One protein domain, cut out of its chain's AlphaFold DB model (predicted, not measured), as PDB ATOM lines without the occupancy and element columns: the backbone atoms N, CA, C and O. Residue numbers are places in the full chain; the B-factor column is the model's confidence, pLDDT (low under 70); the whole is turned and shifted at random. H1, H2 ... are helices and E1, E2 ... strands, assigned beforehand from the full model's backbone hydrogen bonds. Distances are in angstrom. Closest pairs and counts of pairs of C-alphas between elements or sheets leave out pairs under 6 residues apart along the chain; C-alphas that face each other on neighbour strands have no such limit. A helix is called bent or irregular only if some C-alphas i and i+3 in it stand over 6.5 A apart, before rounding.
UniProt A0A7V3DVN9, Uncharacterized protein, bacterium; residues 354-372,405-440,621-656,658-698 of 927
ATOM      1  N   ALA A 354      52.445 -37.650 -36.549       92.44
ATOM      2  CA  ALA A 354      51.558 -38.682 -36.007       92.44
ATOM      3  C   ALA A 354      52.318 -39.920 -35.493       92.44
ATOM      4  O   ALA A 354      51.943 -40.510 -34.472       92.44
ATOM      5  N   ARG A 355      53.410 -40.316 -36.166       94.06
ATOM      6  CA  ARG A 355      54.317 -41.369 -35.672       94.06
ATOM      7  C   ARG A 355      55.000 -40.941 -34.373       94.06
ATOM      8  O   ARG A 355      54.996 -41.718 -33.418       94.06
ATOM      9  N   ARG A 356      55.539 -39.715 -34.329       95.94
ATOM     10  CA  ARG A 356      56.223 -39.158 -33.148       95.94
ATOM     11  C   ARG A 356      55.298 -39.114 -31.932       95.94
ATOM     12  O   ARG A 356      55.711 -39.512 -30.851       95.94
ATOM     13  N   ILE A 357      54.037 -38.716 -32.113       95.56
ATOM     14  CA  ILE A 357      53.030 -38.735 -31.040       95.56
ATOM     15  C   ILE A 357      52.859 -40.157 -30.491       95.56
ATOM     16  O   ILE A 357      52.885 -40.354 -29.278       95.56
ATOM     17  N   GLY A 358      52.737 -41.161 -31.365       93.94
ATOM     18  CA  GLY A 358      52.653 -42.563 -30.946       93.94
ATOM     19  C   GLY A 358      53.857 -43.022 -30.113       93.94
ATOM     20  O   GLY A 358      53.685 -43.680 -29.091       93.94
ATOM     21  N   GLU A 359      55.069 -42.637 -30.511       96.62
ATOM     22  CA  GLU A 359      56.315 -42.950 -29.789       96.62
ATOM     23  C   GLU A 359      56.388 -42.253 -28.421       96.62
ATOM     24  O   GLU A 359      56.770 -42.869 -27.420       96.62
ATOM     25  N   THR A 360      55.948 -40.993 -28.351       97.56
ATOM     26  CA  THR A 360      55.808 -40.250 -27.092       97.56
ATOM     27  C   THR A 360      54.838 -40.950 -26.142       97.56
ATOM     28  O   THR A 360      55.147 -41.119 -24.963       97.56
ATOM     29  N   LEU A 361      53.681 -41.403 -26.636       96.88
ATOM     30  CA  LEU A 361      52.696 -42.099 -25.806       96.88
ATOM     31  C   LEU A 361      53.203 -43.442 -25.275       96.88
ATOM     32  O   LEU A 361      52.952 -43.761 -24.114       96.88
ATOM     33  N   GLU A 362      53.936 -44.214 -26.078       96.19
ATOM     34  CA  GLU A 362      54.560 -45.456 -25.602       96.19
ATOM     35  C   GLU A 362      55.633 -45.178 -24.539       96.19
ATOM     36  O   GLU A 362      55.722 -45.906 -23.548       96.19
ATOM     37  N   THR A 363      56.387 -44.084 -24.679       97.56
ATOM     38  CA  THR A 363      57.354 -43.638 -23.662       97.56
ATOM     39  C   THR A 363      56.654 -43.279 -22.350       97.56
ATOM     40  O   THR A 363      57.019 -43.799 -21.294       97.56
ATOM     41  N   ILE A 364      55.596 -42.464 -22.417       97.50
ATOM     42  CA  ILE A 364      54.760 -42.097 -21.262       97.50
ATOM     43  C   ILE A 364      54.181 -43.351 -20.601       97.50
ATOM     44  O   ILE A 364      54.243 -43.510 -19.382       97.50
ATOM     45  N   ARG A 365      53.651 -44.285 -21.398       96.44
ATOM     46  CA  ARG A 365      53.109 -45.553 -20.905       96.44
ATOM     47  C   ARG A 365      54.172 -46.371 -20.173       96.44
ATOM     48  O   ARG A 365      53.890 -46.880 -19.088       96.44
ATOM     49  N   ALA A 366      55.377 -46.491 -20.728       97.12
ATOM     50  CA  ALA A 366      56.480 -47.216 -20.102       97.12
ATOM     51  C   ALA A 366      56.893 -46.583 -18.762       97.12
ATOM     52  O   ALA A 366      56.998 -47.295 -17.762       97.12
ATOM     53  N   GLN A 367      57.035 -45.254 -18.720       96.25
ATOM     54  CA  GLN A 367      57.316 -44.496 -17.496       96.25
ATOM     55  C   GLN A 367      56.243 -44.731 -16.427       96.25
ATOM     56  O   GLN A 367      56.553 -45.120 -15.301       96.25
ATOM     57  N   ILE A 368      54.962 -44.594 -16.789       96.25
ATOM     58  CA  ILE A 368      53.842 -44.821 -15.868       96.25
ATOM     59  C   ILE A 368      53.864 -46.241 -15.323       96.25
ATOM     60  O   ILE A 368      53.648 -46.424 -14.128       96.25
ATOM     61  N   LEU A 369      54.101 -47.254 -16.161       93.88
ATOM     62  CA  LEU A 369      54.139 -48.650 -15.723       93.88
ATOM     63  C   LEU A 369      55.308 -48.927 -14.768       93.88
ATOM     64  O   LEU A 369      55.101 -49.673 -13.812       93.88
ATOM     65  N   ALA A 370      56.464 -48.286 -14.971       94.38
ATOM     66  CA  ALA A 370      57.650 -48.425 -14.127       94.38
ATOM     67  C   ALA A 370      57.504 -47.794 -12.728       94.38
ATOM     68  O   ALA A 370      58.145 -48.251 -11.783       94.38
ATOM     69  N   LEU A 371      56.653 -46.773 -12.565       91.38
ATOM     70  CA  LEU A 371      56.407 -46.151 -11.258       91.38
ATOM     71  C   LEU A 371      55.777 -47.144 -10.268       91.38
ATOM     72  O   LEU A 371      54.866 -47.893 -10.623       91.38
ATOM     73  N   ALA A 372      56.195 -47.129  -9.005       84.19
ATOM     74  CA  ALA A 372      55.547 -47.944  -7.980       84.19
ATOM     75  C   ALA A 372      54.083 -47.496  -7.762       84.19
ATOM     76  O   ALA A 372      53.782 -46.302  -7.872       84.19
ATOM     77  N   ALA A 405      34.292 -44.402  -9.984       94.62
ATOM     78  CA  ALA A 405      33.433 -45.221 -10.834       94.62
ATOM     79  C   ALA A 405      33.938 -45.199 -12.289       94.62
ATOM     80  O   ALA A 405      34.108 -44.136 -12.888       94.62
ATOM     81  N   ILE A 406      34.161 -46.387 -12.851       95.88
ATOM     82  CA  ILE A 406      34.668 -46.628 -14.205       95.88
ATOM     83  C   ILE A 406      33.544 -47.252 -15.030       95.88
ATOM     84  O   ILE A 406      33.397 -48.476 -15.096       95.88
ATOM     85  N   TYR A 407      32.724 -46.402 -15.644       94.06
ATOM     86  CA  TYR A 407      31.636 -46.819 -16.518       94.06
ATOM     87  C   TYR A 407      32.196 -47.254 -17.874       94.06
ATOM     88  O   TYR A 407      32.426 -46.443 -18.770       94.06
ATOM     89  N   MET A 408      32.425 -48.562 -18.005       91.00
ATOM     90  CA  MET A 408      33.013 -49.181 -19.198       91.00
ATOM     91  C   MET A 408      32.285 -50.464 -19.629       91.00
ATOM     92  O   MET A 408      32.453 -50.909 -20.759       91.00
ATOM     93  N   PHE A 409      31.451 -51.061 -18.773       92.06
ATOM     94  CA  PHE A 409      30.809 -52.350 -19.054       92.06
ATOM     95  C   PHE A 409      29.353 -52.179 -19.492       92.06
ATOM     96  O   PHE A 409      28.699 -51.194 -19.157       92.06
ATOM     97  N   HIS A 410      28.820 -53.168 -20.207       90.88
ATOM     98  CA  HIS A 410      27.400 -53.249 -20.544       90.88
ATOM     99  C   HIS A 410      26.849 -54.592 -20.073       90.88
ATOM    100  O   HIS A 410      27.352 -55.643 -20.479       90.88
ATOM    101  N   VAL A 411      25.797 -54.564 -19.254       91.81
ATOM    102  CA  VAL A 411      25.153 -55.782 -18.761       91.81
ATOM    103  C   VAL A 411      24.034 -56.208 -19.710       91.81
ATOM    104  O   VAL A 411      23.215 -55.404 -20.151       91.81
ATOM    105  N   GLY A 412      24.051 -57.476 -20.121       89.62
ATOM    106  CA  GLY A 412      22.998 -58.040 -20.966       89.62
ATOM    107  C   GLY A 412      21.854 -58.618 -20.137       89.62
ATOM    108  O   GLY A 412      22.010 -58.897 -18.957       89.62
ATOM    109  N   ARG A 413      20.719 -58.869 -20.789       89.69
ATOM    110  CA  ARG A 413      19.451 -59.250 -20.141       89.69
ATOM    111  C   ARG A 413      19.312 -60.746 -19.812       89.69
ATOM    112  O   ARG A 413      18.216 -61.196 -19.513       89.69
ATOM    113  N   THR A 414      20.384 -61.533 -19.902       93.50
ATOM    114  CA  THR A 414      20.365 -62.975 -19.597       93.50
ATOM    115  C   THR A 414      21.338 -63.316 -18.477       93.50
ATOM    116  O   THR A 414      22.347 -62.632 -18.298       93.50
ATOM    117  N   ASP A 415      21.085 -64.416 -17.764       94.06
ATOM    118  CA  ASP A 415      21.943 -64.855 -16.655       94.06
ATOM    119  C   ASP A 415      23.397 -65.074 -17.106       94.06
ATOM    120  O   ASP A 415      24.340 -64.627 -16.455       94.06
ATOM    121  N   GLU A 416      23.593 -65.662 -18.292       94.06
ATOM    122  CA  GLU A 416      24.929 -65.832 -18.869       94.06
ATOM    123  C   GLU A 416      25.588 -64.492 -19.234       94.06
ATOM    124  O   GLU A 416      26.799 -64.333 -19.068       94.06
ATOM    125  N   ALA A 417      24.821 -63.489 -19.678       91.56
ATOM    126  CA  ALA A 417      25.368 -62.157 -19.922       91.56
ATOM    127  C   ALA A 417      25.809 -61.466 -18.619       91.56
ATOM    128  O   ALA A 417      26.848 -60.796 -18.615       91.56
ATOM    129  N   CYS A 418      25.094 -61.674 -17.510       94.44
ATOM    130  CA  CYS A 418      25.520 -61.223 -16.185       94.44
ATOM    131  C   CYS A 418      26.805 -61.928 -15.736       94.44
ATOM    132  O   CYS A 418      27.792 -61.257 -15.426       94.44
ATOM    133  N   ARG A 419      26.866 -63.266 -15.817       94.25
ATOM    134  CA  ARG A 419      28.091 -64.032 -15.508       94.25
ATOM    135  C   ARG A 419      29.276 -63.579 -16.358       94.25
ATOM    136  O   ARG A 419      30.388 -63.439 -15.849       94.25
ATOM    137  N   ARG A 420      29.050 -63.310 -17.648       91.94
ATOM    138  CA  ARG A 420      30.059 -62.739 -18.549       91.94
ATOM    139  C   ARG A 420      30.546 -61.385 -18.045       91.94
ATOM    140  O   ARG A 420      31.754 -61.197 -17.962       91.94
ATOM    141  N   THR A 421      29.642 -60.485 -17.669       92.25
ATOM    142  CA  THR A 421      29.987 -59.156 -17.137       92.25
ATOM    143  C   THR A 421      30.835 -59.270 -15.865       92.25
ATOM    144  O   THR A 421      31.883 -58.637 -15.766       92.25
ATOM    145  N   VAL A 422      30.483 -60.175 -14.945       93.81
ATOM    146  CA  VAL A 422      31.292 -60.464 -13.745       93.81
ATOM    147  C   VAL A 422      32.699 -60.946 -14.118       93.81
ATOM    148  O   VAL A 422      33.690 -60.492 -13.541       93.81
ATOM    149  N   ARG A 423      32.833 -61.841 -15.109       92.94
ATOM    150  CA  ARG A 423      34.153 -62.287 -15.600       92.94
ATOM    151  C   ARG A 423      34.971 -61.129 -16.184       92.94
ATOM    152  O   ARG A 423      36.173 -61.068 -15.927       92.94
ATOM    153  N   GLN A 424      34.333 -60.212 -16.914       91.62
ATOM    154  CA  GLN A 424      34.969 -59.015 -17.478       91.62
ATOM    155  C   GLN A 424      35.456 -58.056 -16.381       91.62
ATOM    156  O   GLN A 424      36.611 -57.641 -16.408       91.62
ATOM    157  N   MET A 425      34.635 -57.778 -15.363       92.06
ATOM    158  CA  MET A 425      35.020 -56.938 -14.218       92.06
ATOM    159  C   MET A 425      36.170 -57.556 -13.404       92.06
ATOM    160  O   MET A 425      37.098 -56.861 -12.994       92.06
ATOM    161  N   ARG A 426      36.189 -58.885 -13.231       91.94
ATOM    162  CA  ARG A 426      37.342 -59.580 -12.625       91.94
ATOM    163  C   ARG A 426      38.605 -59.454 -13.479       91.94
ATOM    164  O   ARG A 426      39.693 -59.288 -12.935       91.94
ATOM    165  N   ALA A 427      38.485 -59.543 -14.805       91.25
ATOM    166  CA  ALA A 427      39.614 -59.331 -15.711       91.25
ATOM    167  C   ALA A 427      40.140 -57.888 -15.642       91.25
ATOM    168  O   ALA A 427      41.354 -57.690 -15.652       91.25
ATOM    169  N   PHE A 428      39.244 -56.910 -15.500       92.38
ATOM    170  CA  PHE A 428      39.597 -55.513 -15.266       92.38
ATOM    171  C   PHE A 428      40.429 -55.338 -13.994       92.38
ATOM    172  O   PHE A 428      41.526 -54.798 -14.082       92.38
ATOM    173  N   HIS A 429      39.994 -55.875 -12.852       91.69
ATOM    174  CA  HIS A 429      40.765 -55.780 -11.605       91.69
ATOM    175  C   HIS A 429      42.126 -56.481 -11.669       91.69
ATOM    176  O   HIS A 429      43.091 -55.992 -11.092       91.69
ATOM    177  N   ARG A 430      42.244 -57.597 -12.402       91.12
ATOM    178  CA  ARG A 430      43.555 -58.231 -12.631       91.12
ATOM    179  C   ARG A 430      44.494 -57.346 -13.451       91.12
ATOM    180  O   ARG A 430      45.698 -57.371 -13.227       91.12
ATOM    181  N   ARG A 431      43.962 -56.596 -14.423       90.88
ATOM    182  CA  ARG A 431      44.755 -55.687 -15.268       90.88
ATOM    183  C   ARG A 431      45.102 -54.383 -14.547       90.88
ATOM    184  O   ARG A 431      46.200 -53.867 -14.728       90.88
ATOM    185  N   PHE A 432      44.172 -53.884 -13.741       92.62
ATOM    186  CA  PHE A 432      44.269 -52.646 -12.982       92.62
ATOM    187  C   PHE A 432      44.055 -52.957 -11.493       92.62
ATOM    188  O   PHE A 432      42.944 -52.778 -10.984       92.62
ATOM    189  N   PRO A 433      45.094 -53.448 -10.789       91.56
ATOM    190  CA  PRO A 433      45.006 -53.872  -9.391       91.56
ATOM    191  C   PRO A 433      45.029 -52.665  -8.441       91.56
ATOM    192  O   PRO A 433      45.831 -52.591  -7.513       91.56
ATOM    193  N   TYR A 434      44.163 -51.687  -8.698       92.12
ATOM    194  CA  TYR A 434      44.071 -50.446  -7.947       92.12
ATOM    195  C   TYR A 434      42.709 -50.386  -7.246       92.12
ATOM    196  O   TYR A 434      41.678 -50.381  -7.922       92.12
ATOM    197  N   PRO A 435      42.660 -50.350  -5.904       88.94
ATOM    198  CA  PRO A 435      41.399 -50.382  -5.163       88.94
ATOM    199  C   PRO A 435      40.594 -49.084  -5.287       88.94
ATOM    200  O   PRO A 435      39.404 -49.085  -4.993       88.94
ATOM    201  N   ASN A 436      41.210 -47.993  -5.751       91.00
ATOM    202  CA  ASN A 436      40.513 -46.749  -6.062       91.00
ATOM    203  C   ASN A 436      39.817 -46.773  -7.437       91.00
ATOM    204  O   ASN A 436      39.270 -45.750  -7.831       91.00
ATOM    205  N   LEU A 437      39.809 -47.891  -8.175       94.38
ATOM    206  CA  LEU A 437      39.052 -48.037  -9.424       94.38
ATOM    207  C   LEU A 437      37.901 -49.036  -9.247       94.38
ATOM    208  O   LEU A 437      38.128 -50.235  -9.077       94.38
ATOM    209  N   ALA A 438      36.662 -48.554  -9.340       94.50
ATOM    210  CA  ALA A 438      35.451 -49.356  -9.203       94.50
ATOM    211  C   ALA A 438      34.751 -49.527 -10.565       94.50
ATOM    212  O   ALA A 438      34.238 -48.547 -11.109       94.50
ATOM    213  N   PRO A 439      34.705 -50.737 -11.151       94.06
ATOM    214  CA  PRO A 439      34.027 -50.957 -12.424       94.06
ATOM    215  C   PRO A 439      32.509 -50.763 -12.298       94.06
ATOM    216  O   PRO A 439      31.887 -51.220 -11.343       94.06
ATOM    217  N   LEU A 440      31.913 -50.119 -13.302       95.06
ATOM    218  CA  LEU A 440      30.482 -49.824 -13.398       95.06
ATOM    219  C   LEU A 440      29.940 -50.288 -14.758       95.06
ATOM    220  O   LEU A 440      30.562 -50.060 -15.805       95.06
ATOM    221  N   VAL A 621      33.309 -37.327 -16.442       95.81
ATOM    222  CA  VAL A 621      34.228 -37.202 -17.578       95.81
ATOM    223  C   VAL A 621      33.867 -38.278 -18.595       95.81
ATOM    224  O   VAL A 621      34.010 -39.474 -18.332       95.81
ATOM    225  N   SER A 622      33.378 -37.852 -19.755       91.38
ATOM    226  CA  SER A 622      32.953 -38.743 -20.833       91.38
ATOM    227  C   SER A 622      33.975 -38.730 -21.962       91.38
ATOM    228  O   SER A 622      34.324 -37.669 -22.471       91.38
ATOM    229  N   VAL A 623      34.381 -39.913 -22.417       88.12
ATOM    230  CA  VAL A 623      35.012 -40.086 -23.727       88.12
ATOM    231  C   VAL A 623      34.153 -41.002 -24.579       88.12
ATOM    232  O   VAL A 623      33.837 -42.134 -24.201       88.12
ATOM    233  N   HIS A 624      33.748 -40.498 -25.735       81.50
ATOM    234  CA  HIS A 624      33.000 -41.244 -26.731       81.50
ATOM    235  C   HIS A 624      33.462 -40.846 -28.129       81.50
ATOM    236  O   HIS A 624      34.100 -39.811 -28.337       81.50
ATOM    237  N   GLN A 625      33.149 -41.705 -29.087       73.94
ATOM    238  CA  GLN A 625      33.578 -41.576 -30.475       73.94
ATOM    239  C   GLN A 625      33.041 -40.293 -31.116       73.94
ATOM    240  O   GLN A 625      33.795 -39.555 -31.745       73.94
ATOM    241  N   ASP A 626      31.781 -39.962 -30.844       74.56
ATOM    242  CA  ASP A 626      31.067 -38.837 -31.456       74.56
ATOM    243  C   ASP A 626      31.596 -37.445 -31.060       74.56
ATOM    244  O   ASP A 626      31.154 -36.458 -31.637       74.56
ATOM    245  N   LEU A 627      32.570 -37.330 -30.139       79.62
ATOM    246  CA  LEU A 627      33.184 -36.041 -29.771       79.62
ATOM    247  C   LEU A 627      33.895 -35.342 -30.949       79.62
ATOM    248  O   LEU A 627      34.127 -34.139 -30.901       79.62
ATOM    249  N   PHE A 628      34.248 -36.064 -32.018       76.19
ATOM    250  CA  PHE A 628      34.821 -35.459 -33.230       76.19
ATOM    251  C   PHE A 628      33.778 -34.909 -34.212       76.19
ATOM    252  O   PHE A 628      34.146 -34.150 -35.107       76.19
ATOM    253  N   SER A 629      32.495 -35.250 -34.064       77.56
ATOM    254  CA  SER A 629      31.438 -34.664 -34.890       77.56
ATOM    255  C   SER A 629      31.092 -33.294 -34.312       77.56
ATOM    256  O   SER A 629      30.500 -33.212 -33.247       77.56
ATOM    257  N   TYR A 630      31.487 -32.202 -34.965       73.81
ATOM    258  CA  TYR A 630      31.168 -30.827 -34.533       73.81
ATOM    259  C   TYR A 630      30.139 -30.141 -35.439       73.81
ATOM    260  O   TYR A 630      29.569 -29.117 -35.058       73.81
ATOM    261  N   CYS A 631      29.874 -30.703 -36.620       78.44
ATOM    262  CA  CYS A 631      28.795 -30.298 -37.509       78.44
ATOM    263  C   CYS A 631      28.286 -31.513 -38.282       78.44
ATOM    264  O   CYS A 631      28.978 -32.040 -39.144       78.44
ATOM    265  N   ARG A 632      27.035 -31.916 -38.048       77.62
ATOM    266  CA  ARG A 632      26.435 -33.087 -38.715       77.62
ATOM    267  C   ARG A 632      26.278 -32.937 -40.238       77.62
ATOM    268  O   ARG A 632      25.986 -33.913 -40.919       77.62
ATOM    269  N   PHE A 633      26.461 -31.736 -40.784       76.00
ATOM    270  CA  PHE A 633      26.405 -31.448 -42.225       76.00
ATOM    271  C   PHE A 633      27.775 -31.486 -42.909       76.00
ATOM    272  O   PHE A 633      27.867 -31.481 -44.139       76.00
ATOM    273  N   HIS A 634      28.835 -31.550 -42.107       71.12
ATOM    274  CA  HIS A 634      30.206 -31.632 -42.564       71.12
ATOM    275  C   HIS A 634      31.012 -32.478 -41.573       71.12
ATOM    276  O   HIS A 634      31.469 -31.980 -40.547       71.12
ATOM    277  N   GLU A 635      31.170 -33.769 -41.868       65.25
ATOM    278  CA  GLU A 635      31.783 -34.719 -40.941       65.25
ATOM    279  C   GLU A 635      32.949 -35.478 -41.591       65.25
ATOM    280  O   GLU A 635      32.781 -36.160 -42.604       65.25
ATOM    281  N   TRP A 636      34.115 -35.424 -40.943       61.59
ATOM    282  CA  TRP A 636      35.105 -36.503 -40.966       61.59
ATOM    283  C   TRP A 636      34.924 -37.273 -39.660       61.59
ATOM    284  O   TRP A 636      35.567 -36.942 -38.663       61.59
ATOM    285  N   GLU A 637      33.978 -38.209 -39.574       60.97
ATOM    286  CA  GLU A 637      33.810 -38.891 -38.284       60.97
ATOM    287  C   GLU A 637      35.041 -39.770 -37.932       60.97
ATOM    288  O   GLU A 637      35.831 -40.141 -38.790       60.97
ATOM    289  N   TYR A 638      35.221 -40.012 -36.630       62.09
ATOM    290  CA  TYR A 638      36.051 -41.005 -35.913       62.09
ATOM    291  C   TYR A 638      37.522 -41.291 -36.319       62.09
ATOM    292  O   TYR A 638      37.912 -42.460 -36.508       62.09
ATOM    293  N   PRO A 639      38.418 -40.287 -36.296       57.16
ATOM    294  CA  PRO A 639      39.850 -40.558 -36.200       57.16
ATOM    295  C   PRO A 639      40.186 -41.178 -34.819       57.16
ATOM    296  O   PRO A 639      39.824 -40.648 -33.771       57.16
ATOM    297  N   ARG A 640      40.895 -42.320 -34.791       65.38
ATOM    298  CA  ARG A 640      41.197 -43.134 -33.582       65.38
ATOM    299  C   ARG A 640      42.564 -42.844 -32.962       65.38
ATOM    300  O   ARG A 640      43.174 -43.721 -32.346       65.38
ATOM    301  N   GLY A 641      43.060 -41.621 -33.102       75.69
ATOM    302  CA  GLY A 641      44.224 -41.195 -32.326       75.69
ATOM    303  C   GLY A 641      43.855 -41.198 -30.842       75.69
ATOM    304  O   GLY A 641      43.071 -40.354 -30.416       75.69
ATOM    305  N   GLY A 642      44.381 -42.137 -30.045       86.25
ATOM    306  CA  GLY A 642      44.023 -42.211 -28.617       86.25
ATOM    307  C   GLY A 642      44.443 -40.959 -27.841       86.25
ATOM    308  O   GLY A 642      43.792 -40.549 -26.882       86.25
ATOM    309  N   HIS A 643      45.483 -40.289 -28.323       91.00
ATOM    310  CA  HIS A 643      46.101 -39.139 -27.680       91.00
ATOM    311  C   HIS A 643      45.125 -38.001 -27.319       91.00
ATOM    312  O   HIS A 643      45.226 -37.449 -26.225       91.00
ATOM    313  N   ALA A 644      44.128 -37.691 -28.159       90.44
ATOM    314  CA  ALA A 644      43.146 -36.640 -27.874       90.44
ATOM    315  C   ALA A 644      42.293 -36.982 -26.638       90.44
ATOM    316  O   ALA A 644      42.165 -36.182 -25.710       90.44
ATOM    317  N   TYR A 645      41.797 -38.218 -26.562       91.12
ATOM    318  CA  TYR A 645      41.027 -38.698 -25.415       91.12
ATOM    319  C   TYR A 645      41.868 -38.793 -24.143       91.12
ATOM    320  O   TYR A 645      41.374 -38.454 -23.071       91.12
ATOM    321  N   LEU A 646      43.132 -39.215 -24.247       95.25
ATOM    322  CA  LEU A 646      44.040 -39.236 -23.101       95.25
ATOM    323  C   LEU A 646      44.184 -37.840 -22.493       95.25
ATOM    324  O   LEU A 646      44.013 -37.667 -21.287       95.25
ATOM    325  N   ARG A 647      44.452 -36.841 -23.337       96.19
ATOM    326  CA  ARG A 647      44.590 -35.448 -22.913       96.19
ATOM    327  C   ARG A 647      43.295 -34.896 -22.307       96.19
ATOM    328  O   ARG A 647      43.364 -34.233 -21.276       96.19
ATOM    329  N   LEU A 648      42.126 -35.227 -22.873       95.44
ATOM    330  CA  LEU A 648      40.815 -34.857 -22.313       95.44
ATOM    331  C   LEU A 648      40.644 -35.426 -20.910       95.44
ATOM    332  O   LEU A 648      40.299 -34.690 -19.987       95.44
ATOM    333  N   LEU A 649      40.906 -36.724 -20.750       97.19
ATOM    334  CA  LEU A 649      40.796 -37.408 -19.466       97.19
ATOM    335  C   LEU A 649      41.714 -36.755 -18.428       97.19
ATOM    336  O   LEU A 649      41.260 -36.470 -17.324       97.19
ATOM    337  N   VAL A 650      42.966 -36.446 -18.780       98.31
ATOM    338  CA  VAL A 650      43.904 -35.749 -17.882       98.31
ATOM    339  C   VAL A 650      43.381 -34.360 -17.499       98.31
ATOM    340  O   VAL A 650      43.256 -34.066 -16.310       98.31
ATOM    341  N   ALA A 651      43.031 -33.527 -18.484       98.06
ATOM    342  CA  ALA A 651      42.624 -32.143 -18.256       98.06
ATOM    343  C   ALA A 651      41.318 -32.036 -17.453       98.06
ATOM    344  O   ALA A 651      41.265 -31.329 -16.449       98.06
ATOM    345  N   GLN A 652      40.272 -32.776 -17.833       97.75
ATOM    346  CA  GLN A 652      38.985 -32.719 -17.130       97.75
ATOM    347  C   GLN A 652      39.058 -33.333 -15.726       97.75
ATOM    348  O   GLN A 652      38.379 -32.852 -14.818       97.75
ATOM    349  N   THR A 653      39.917 -34.335 -15.508       98.12
ATOM    350  CA  THR A 653      40.164 -34.844 -14.149       98.12
ATOM    351  C   THR A 653      40.868 -33.799 -13.292       98.12
ATOM    352  O   THR A 653      40.453 -33.576 -12.160       98.12
ATOM    353  N   ALA A 654      41.865 -33.085 -13.829       97.62
ATOM    354  CA  ALA A 654      42.541 -31.992 -13.123       97.62
ATOM    355  C   ALA A 654      41.607 -30.813 -12.768       97.62
ATOM    356  O   ALA A 654      41.948 -29.994 -11.915       97.62
ATOM    357  N   LEU A 655      40.419 -30.744 -13.381       97.56
ATOM    358  CA  LEU A 655      39.345 -29.798 -13.054       97.56
ATOM    359  C   LEU A 655      38.304 -30.352 -12.059       97.56
ATOM    360  O   LEU A 655      37.283 -29.714 -11.814       97.56
ATOM    361  N   GLY A 656      38.544 -31.531 -11.483       95.50
ATOM    362  CA  GLY A 656      37.680 -32.140 -10.469       95.50
ATOM    363  C   GLY A 656      36.688 -33.174 -11.003       95.50
ATOM    364  O   GLY A 656      35.810 -33.584 -10.251       95.50
ATOM    365  N   SER A 658      34.891 -36.618 -12.061       93.81
ATOM    366  CA  SER A 658      34.681 -38.018 -11.655       93.81
ATOM    367  C   SER A 658      33.159 -38.249 -11.524       93.81
ATOM    368  O   SER A 658      32.480 -37.381 -10.984       93.81
ATOM    369  N   PRO A 659      32.553 -39.367 -11.952       95.19
ATOM    370  CA  PRO A 659      33.150 -40.607 -12.448       95.19
ATOM    371  C   PRO A 659      33.589 -40.525 -13.917       95.19
ATOM    372  O   PRO A 659      33.503 -39.472 -14.547       95.19
ATOM    373  N   PHE A 660      34.048 -41.652 -14.465       96.12
ATOM    374  CA  PHE A 660      34.581 -41.756 -15.823       96.12
ATOM    375  C   PHE A 660      33.719 -42.672 -16.685       96.12
ATOM    376  O   PHE A 660      33.465 -43.816 -16.306       96.12
ATOM    377  N   ARG A 661      33.308 -42.198 -17.863       93.38
ATOM    378  CA  ARG A 661      32.537 -42.973 -18.840       93.38
ATOM    379  C   ARG A 661      33.325 -43.175 -20.123       93.38
ATOM    380  O   ARG A 661      33.696 -42.214 -20.791       93.38
ATOM    381  N   PHE A 662      33.518 -44.439 -20.485       90.38
ATOM    382  CA  PHE A 662      34.270 -44.863 -21.660       90.38
ATOM    383  C   PHE A 662      33.339 -45.536 -22.669       90.38
ATOM    384  O   PHE A 662      32.949 -46.691 -22.503       90.38
ATOM    385  N   ARG A 663      33.028 -44.832 -23.758       80.31
ATOM    386  CA  ARG A 663      32.363 -45.380 -24.954       80.31
ATOM    387  C   ARG A 663      33.384 -45.515 -26.090       80.31
ATOM    388  O   ARG A 663      33.185 -45.045 -27.203       80.31
ATOM    389  N   ILE A 664      34.519 -46.123 -25.757       72.81
ATOM    390  CA  ILE A 664      35.621 -46.456 -26.666       72.81
ATOM    391  C   ILE A 664      35.714 -47.982 -26.725       72.81
ATOM    392  O   ILE A 664      35.695 -48.638 -25.675       72.81
ATOM    393  N   TYR A 665      35.811 -48.564 -27.928       64.38
ATOM    394  CA  TYR A 665      35.863 -50.022 -28.061       64.38
ATOM    395  C   TYR A 665      37.076 -50.606 -27.337       64.38
ATOM    396  O   TYR A 665      38.241 -50.366 -27.669       64.38
ATOM    397  N   HIS A 666      36.749 -51.450 -26.375       61.53
ATOM    398  CA  HIS A 666      37.591 -52.474 -25.802       61.53
ATOM    399  C   HIS A 666      36.907 -53.800 -26.140       61.53
ATOM    400  O   HIS A 666      35.682 -53.930 -26.068       61.53
ATOM    401  N   THR A 667      37.683 -54.768 -26.601       58.03
ATOM    402  CA  THR A 667      37.166 -56.086 -26.949       58.03
ATOM    403  C   THR A 667      37.351 -57.015 -25.762       58.03
ATOM    404  O   THR A 667      38.254 -56.862 -24.936       58.03
ATOM    405  N   HIS A 668      36.467 -58.000 -25.670       58.28
ATOM    406  CA  HIS A 668      36.622 -59.093 -24.730       58.28
ATOM    407  C   HIS A 668      36.937 -60.343 -25.535       58.28
ATOM    408  O   HIS A 668      36.114 -60.792 -26.332       58.28
ATOM    409  N   GLY A 669      38.151 -60.865 -25.371       55.75
ATOM    410  CA  GLY A 669      38.580 -62.076 -26.066       55.75
ATOM    411  C   GLY A 669      37.845 -63.332 -25.575       55.75
ATOM    412  O   GLY A 669      37.021 -63.260 -24.652       55.75
ATOM    413  N   PRO A 670      38.185 -64.511 -26.132       51.94
ATOM    414  CA  PRO A 670      37.796 -65.793 -25.549       51.94
ATOM    415  C   PRO A 670      38.127 -65.798 -24.047       51.94
ATOM    416  O   PRO A 670      39.182 -65.308 -23.646       51.94
ATOM    417  N   ALA A 671      37.203 -66.284 -23.214       59.12
ATOM    418  CA  ALA A 671      37.275 -66.231 -21.745       59.12
ATOM    419  C   ALA A 671      37.194 -64.828 -21.089       59.12
ATOM    420  O   ALA A 671      37.589 -64.662 -19.936       59.12
ATOM    421  N   SER A 672      36.631 -63.820 -21.772       69.06
ATOM    422  CA  SER A 672      36.365 -62.482 -21.204       69.06
ATOM    423  C   SER A 672      37.618 -61.665 -20.843       69.06
ATOM    424  O   SER A 672      37.540 -60.753 -20.020       69.06
ATOM    425  N   ALA A 673      38.767 -61.956 -21.461       75.12
ATOM    426  CA  ALA A 673      39.985 -61.162 -21.287       75.12
ATOM    427  C   ALA A 673      39.800 -59.737 -21.837       75.12
ATOM    428  O   ALA A 673      39.405 -59.581 -22.993       75.12
ATOM    429  N   LEU A 674      40.102 -58.718 -21.024       83.19
ATOM    430  CA  LEU A 674      40.024 -57.309 -21.415       83.19
ATOM    431  C   LEU A 674      41.156 -56.964 -22.389       83.19
ATOM    432  O   LEU A 674      42.332 -57.085 -22.044       83.19
ATOM    433  N   LYS A 675      40.800 -56.522 -23.597       84.94
ATOM    434  CA  LYS A 675      41.736 -56.061 -24.624       84.94
ATOM    435  C   LYS A 675      41.363 -54.660 -25.087       84.94
ATOM    436  O   LYS A 675      40.203 -54.369 -25.361       84.94
ATOM    437  N   PHE A 676      42.365 -53.802 -25.234       84.69
ATOM    438  CA  PHE A 676      42.181 -52.468 -25.792       84.69
ATOM    439  C   PHE A 676      42.530 -52.443 -27.282       84.69
ATOM    440  O   PHE A 676      43.569 -52.967 -27.705       84.69
ATOM    441  N   THR A 677      41.675 -51.782 -28.067       83.31
ATOM    442  CA  THR A 677      42.013 -51.317 -29.422       83.31
ATOM    443  C   THR A 677      43.221 -50.378 -29.370       83.31
ATOM    444  O   THR A 677      43.589 -49.899 -28.297       83.31
ATOM    445  N   THR A 678      43.847 -50.078 -30.511       84.19
ATOM    446  CA  THR A 678      44.940 -49.090 -30.565       84.19
ATOM    447  C   THR A 678      44.563 -47.761 -29.901       84.19
ATOM    448  O   THR A 678      45.314 -47.292 -29.053       84.19
ATOM    449  N   MET A 679      43.363 -47.232 -30.173       83.75
ATOM    450  CA  MET A 679      42.840 -46.033 -29.505       83.75
ATOM    451  C   MET A 679      42.817 -46.186 -27.981       83.75
ATOM    452  O   MET A 679      43.291 -45.305 -27.273       83.75
ATOM    453  N   GLY A 680      42.300 -47.306 -27.464       88.12
ATOM    454  CA  GLY A 680      42.234 -47.560 -26.022       88.12
ATOM    455  C   GLY A 680      43.608 -47.745 -25.364       88.12
ATOM    456  O   GLY A 680      43.792 -47.316 -24.228       88.12
ATOM    457  N   ARG A 681      44.585 -48.336 -26.070       89.25
ATOM    458  CA  ARG A 681      45.977 -48.457 -25.592       89.25
ATOM    459  C   ARG A 681      46.672 -47.101 -25.516       89.25
ATOM    460  O   ARG A 681      47.352 -46.834 -24.539       89.25
ATOM    461  N   GLU A 682      46.446 -46.245 -26.511       91.00
ATOM    462  CA  GLU A 682      46.957 -44.870 -26.565       91.00
ATOM    463  C   GLU A 682      46.160 -43.896 -25.660       91.00
ATOM    464  O   GLU A 682      46.478 -42.710 -25.620       91.00
ATOM    465  N   SER A 683      45.121 -44.359 -24.945       92.62
ATOM    466  CA  SER A 683      44.267 -43.511 -24.094       92.62
ATOM    467  C   SER A 683      43.825 -44.159 -22.784       92.62
ATOM    468  O   SER A 683      44.520 -44.039 -21.778       92.62
ATOM    469  N   THR A 684      42.675 -44.836 -22.779       92.88
ATOM    470  CA  THR A 684      42.013 -45.408 -21.603       92.88
ATOM    471  C   THR A 684      42.959 -46.240 -20.744       92.88
ATOM    472  O   THR A 684      42.962 -46.080 -19.528       92.88
ATOM    473  N   GLU A 685      43.785 -47.104 -21.342       93.50
ATOM    474  CA  GLU A 685      44.726 -47.938 -20.584       93.50
ATOM    475  C   GLU A 685      45.750 -47.086 -19.822       93.50
ATOM    476  O   GLU A 685      45.937 -47.282 -18.618       93.50
ATOM    477  N   ILE A 686      46.380 -46.125 -20.507       96.44
ATOM    478  CA  ILE A 686      47.356 -45.206 -19.909       96.44
ATOM    479  C   ILE A 686      46.692 -44.435 -18.765       96.44
ATOM    480  O   ILE A 686      47.190 -44.447 -17.638       96.44
ATOM    481  N   PHE A 687      45.525 -43.839 -19.027       97.62
ATOM    482  CA  PHE A 687      44.796 -43.044 -18.044       97.62
ATOM    483  C   PHE A 687      44.404 -43.844 -16.796       97.62
ATOM    484  O   PHE A 687      44.595 -43.365 -15.681       97.62
ATOM    485  N   LEU A 688      43.906 -45.076 -16.944       96.38
ATOM    486  CA  LEU A 688      43.529 -45.912 -15.799       96.38
ATOM    487  C   LEU A 688      44.734 -46.253 -14.914       96.38
ATOM    488  O   LEU A 688      44.602 -46.269 -13.689       96.38
ATOM    489  N   HIS A 689      45.924 -46.470 -15.492       96.69
ATOM    490  CA  HIS A 689      47.138 -46.611 -14.686       96.69
ATOM    491  C   HIS A 689      47.533 -45.302 -13.988       96.69
ATOM    492  O   HIS A 689      47.948 -45.356 -12.833       96.69
ATOM    493  N   MET A 690      47.375 -44.145 -14.635       97.44
ATOM    494  CA  MET A 690      47.654 -42.843 -14.017       97.44
ATOM    495  C   MET A 690      46.722 -42.540 -12.843       97.44
ATOM    496  O   MET A 690      47.196 -42.149 -11.777       97.44
ATOM    497  N   LEU A 691      45.418 -42.754 -13.032       96.00
ATOM    498  CA  LEU A 691      44.389 -42.560 -12.013       96.00
ATOM    499  C   LEU A 691      44.591 -43.531 -10.842       96.00
ATOM    500  O   LEU A 691      44.602 -43.128  -9.681       96.00
ATOM    501  N   GLY A 692      44.839 -44.810 -11.140       94.56
ATOM    502  CA  GLY A 692      45.116 -45.830 -10.128       94.56
ATOM    503  C   GLY A 692      46.370 -45.556  -9.290       94.56
ATOM    504  O   GLY A 692      46.404 -45.864  -8.101       94.56
ATOM    505  N   LYS A 693      47.393 -44.928  -9.887       93.44
ATOM    506  CA  LYS A 693      48.636 -44.539  -9.201       93.44
ATOM    507  C   LYS A 693      48.599 -43.132  -8.586       93.44
ATOM    508  O   LYS A 693      49.607 -42.697  -8.036       93.44
ATOM    509  N   GLY A 694      47.482 -42.405  -8.685       92.81
ATOM    510  CA  GLY A 694      47.360 -41.036  -8.166       92.81
ATOM    511  C   GLY A 694      48.259 -40.011  -8.873       92.81
ATOM    512  O   GLY A 694      48.608 -38.982  -8.295       92.81
ATOM    513  N   LEU A 695      48.672 -40.285 -10.118       94.81
ATOM    514  CA  LEU A 695      49.410 -39.324 -10.950       94.81
ATOM    515  C   LEU A 695      48.487 -38.198 -11.421       94.81
ATOM    516  O   LEU A 695      48.890 -37.039 -11.439       94.81
ATOM    517  N   VAL A 696      47.242 -38.562 -11.728       95.88
ATOM    518  CA  VAL A 696      46.119 -37.664 -12.004       95.88
ATOM    519  C   VAL A 696      44.988 -38.040 -11.052       95.88
ATOM    520  O   VAL A 696      44.745 -39.224 -10.824       95.88
ATOM    521  N   PHE A 697      44.313 -37.049 -10.484       95.06
ATOM    522  CA  PHE A 697      43.222 -37.237  -9.529       95.06
ATOM    523  C   PHE A 697      42.279 -36.026  -9.568       95.06
ATOM    524  O   PHE A 697      42.737 -34.936  -9.921       95.06
ATOM    525  N   PRO A 698      40.987 -36.184  -9.223       95.81
ATOM    526  CA  PRO A 698      40.061 -35.063  -9.121       95.81
ATOM    527  C   PRO A 698      40.372 -34.232  -7.864       95.81
ATOM    528  O   PRO A 698      40.138 -34.721  -6.756       95.81
TER     529      PRO A 698
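What this domain is: This is residues 354 to 372, 405 to 440, 621 to 656 and 658 to 698 of the 927 residues of an uncharacterized protein of bacterium (UniProt A0A7V3DVN9). A small wall of four parallel strands, E2, E1, E4 and E3, has helices H2, H6 and H4 over one face, two layers in which the helices lie on one side of the sheet, and H1 packs on H6 from beyond. A hairpin, E5 and E6, packs on H2, while residues 630 to 635 stick out as a free loop. The printed part has 132 residues, with six named helices and six named strands in the order H1 E1 H2 E2 E3 H3 H4 E4 E5 E6 H5 H6; the class is mixed, helices and strands. It is compact, with a radius of gyration of the C-alphas of 15.4 A and spans of 44 by 42 by 30 A.

Where its parts are: The sheet holds E1, residues 405 to 410 and 14.0 A long, with E2, 437 to 440, E3, 621 to 624, and E4, 660 to 663. H2, residues 415 to 431, is 24.6 A long; H4, 642 to 654, is 18.6 A; H6, 684 to 692, is 11.9 A and ends at C-alpha 692 (45.116, -45.830, -10.128). H1, residues 354 to 370, is 24.7 A long and begins at C-alpha 354 (51.558, -38.682, -36.007). E5 is 666 to 668, E6 674 to 676, and H5 678 to 681. H3, 625 to 628, is only just irregular: C-alphas 625 and 628 are 6.8 A apart.

How they stand to each other: E2 and E3 are the edge strands. Within hydrogen-bond range are N 440 and O 406, 2.8 A, across the parallel neighbours E2 and E1; N 662 and O 407, 2.9 A, across E1 and E4; and N 661 and O 621, 2.9 A, across E4 and E3. E1, H2 and E2 form a strand-helix-strand unit, two parallel neighbour strands with a helix between, with a right-handed crossover. H2 and H4 are on the same face, at heights over the sheet of 9.1 A and 8.6 A. H4 touches H6 at a shallow tilt of 26 degrees, the closest C-alphas being Leu 646 and Phe 687, 6.4 A. H1 touches H6 with residues 365 to 369 alone, closest at Arg 365 and Ile 686, 5.8 A. H4 touches H5 with residues 642 to 643 alone, closest at Gly 642 and Met 679, 4.1 A. E4 runs on into E5 across a break of 2 residues, at 75 degrees. In the hairpin E5 and E6, antiparallel, N 667 and O 675 are 2.8 A apart; the closest C-alphas of H2 and E6 are Ala 427 and Leu 674, 6.1 A. H1 and H2 are apart. In H1, H2, H4 and H6 every O i to N i+4 pair is within hydrogen-bond range; H3 and H5 are too short for one.

The domain as a whole: The farthest C-alphas, Ala 372 and Phe 633, are 47.9 A apart. The printed part has three cuts: C-alphas 372 and 405 are 22.5 A apart across the first, C-alphas 440 and 621 are 13.8 A apart across the second, and C-alphas 656 and 658 are 6.7 A apart across the third. H3 to H4 is a long link of 13 residues. The mean pLDDT of the printed part is 87.8; residues 635 to 640 and 665 to 672 are under 70.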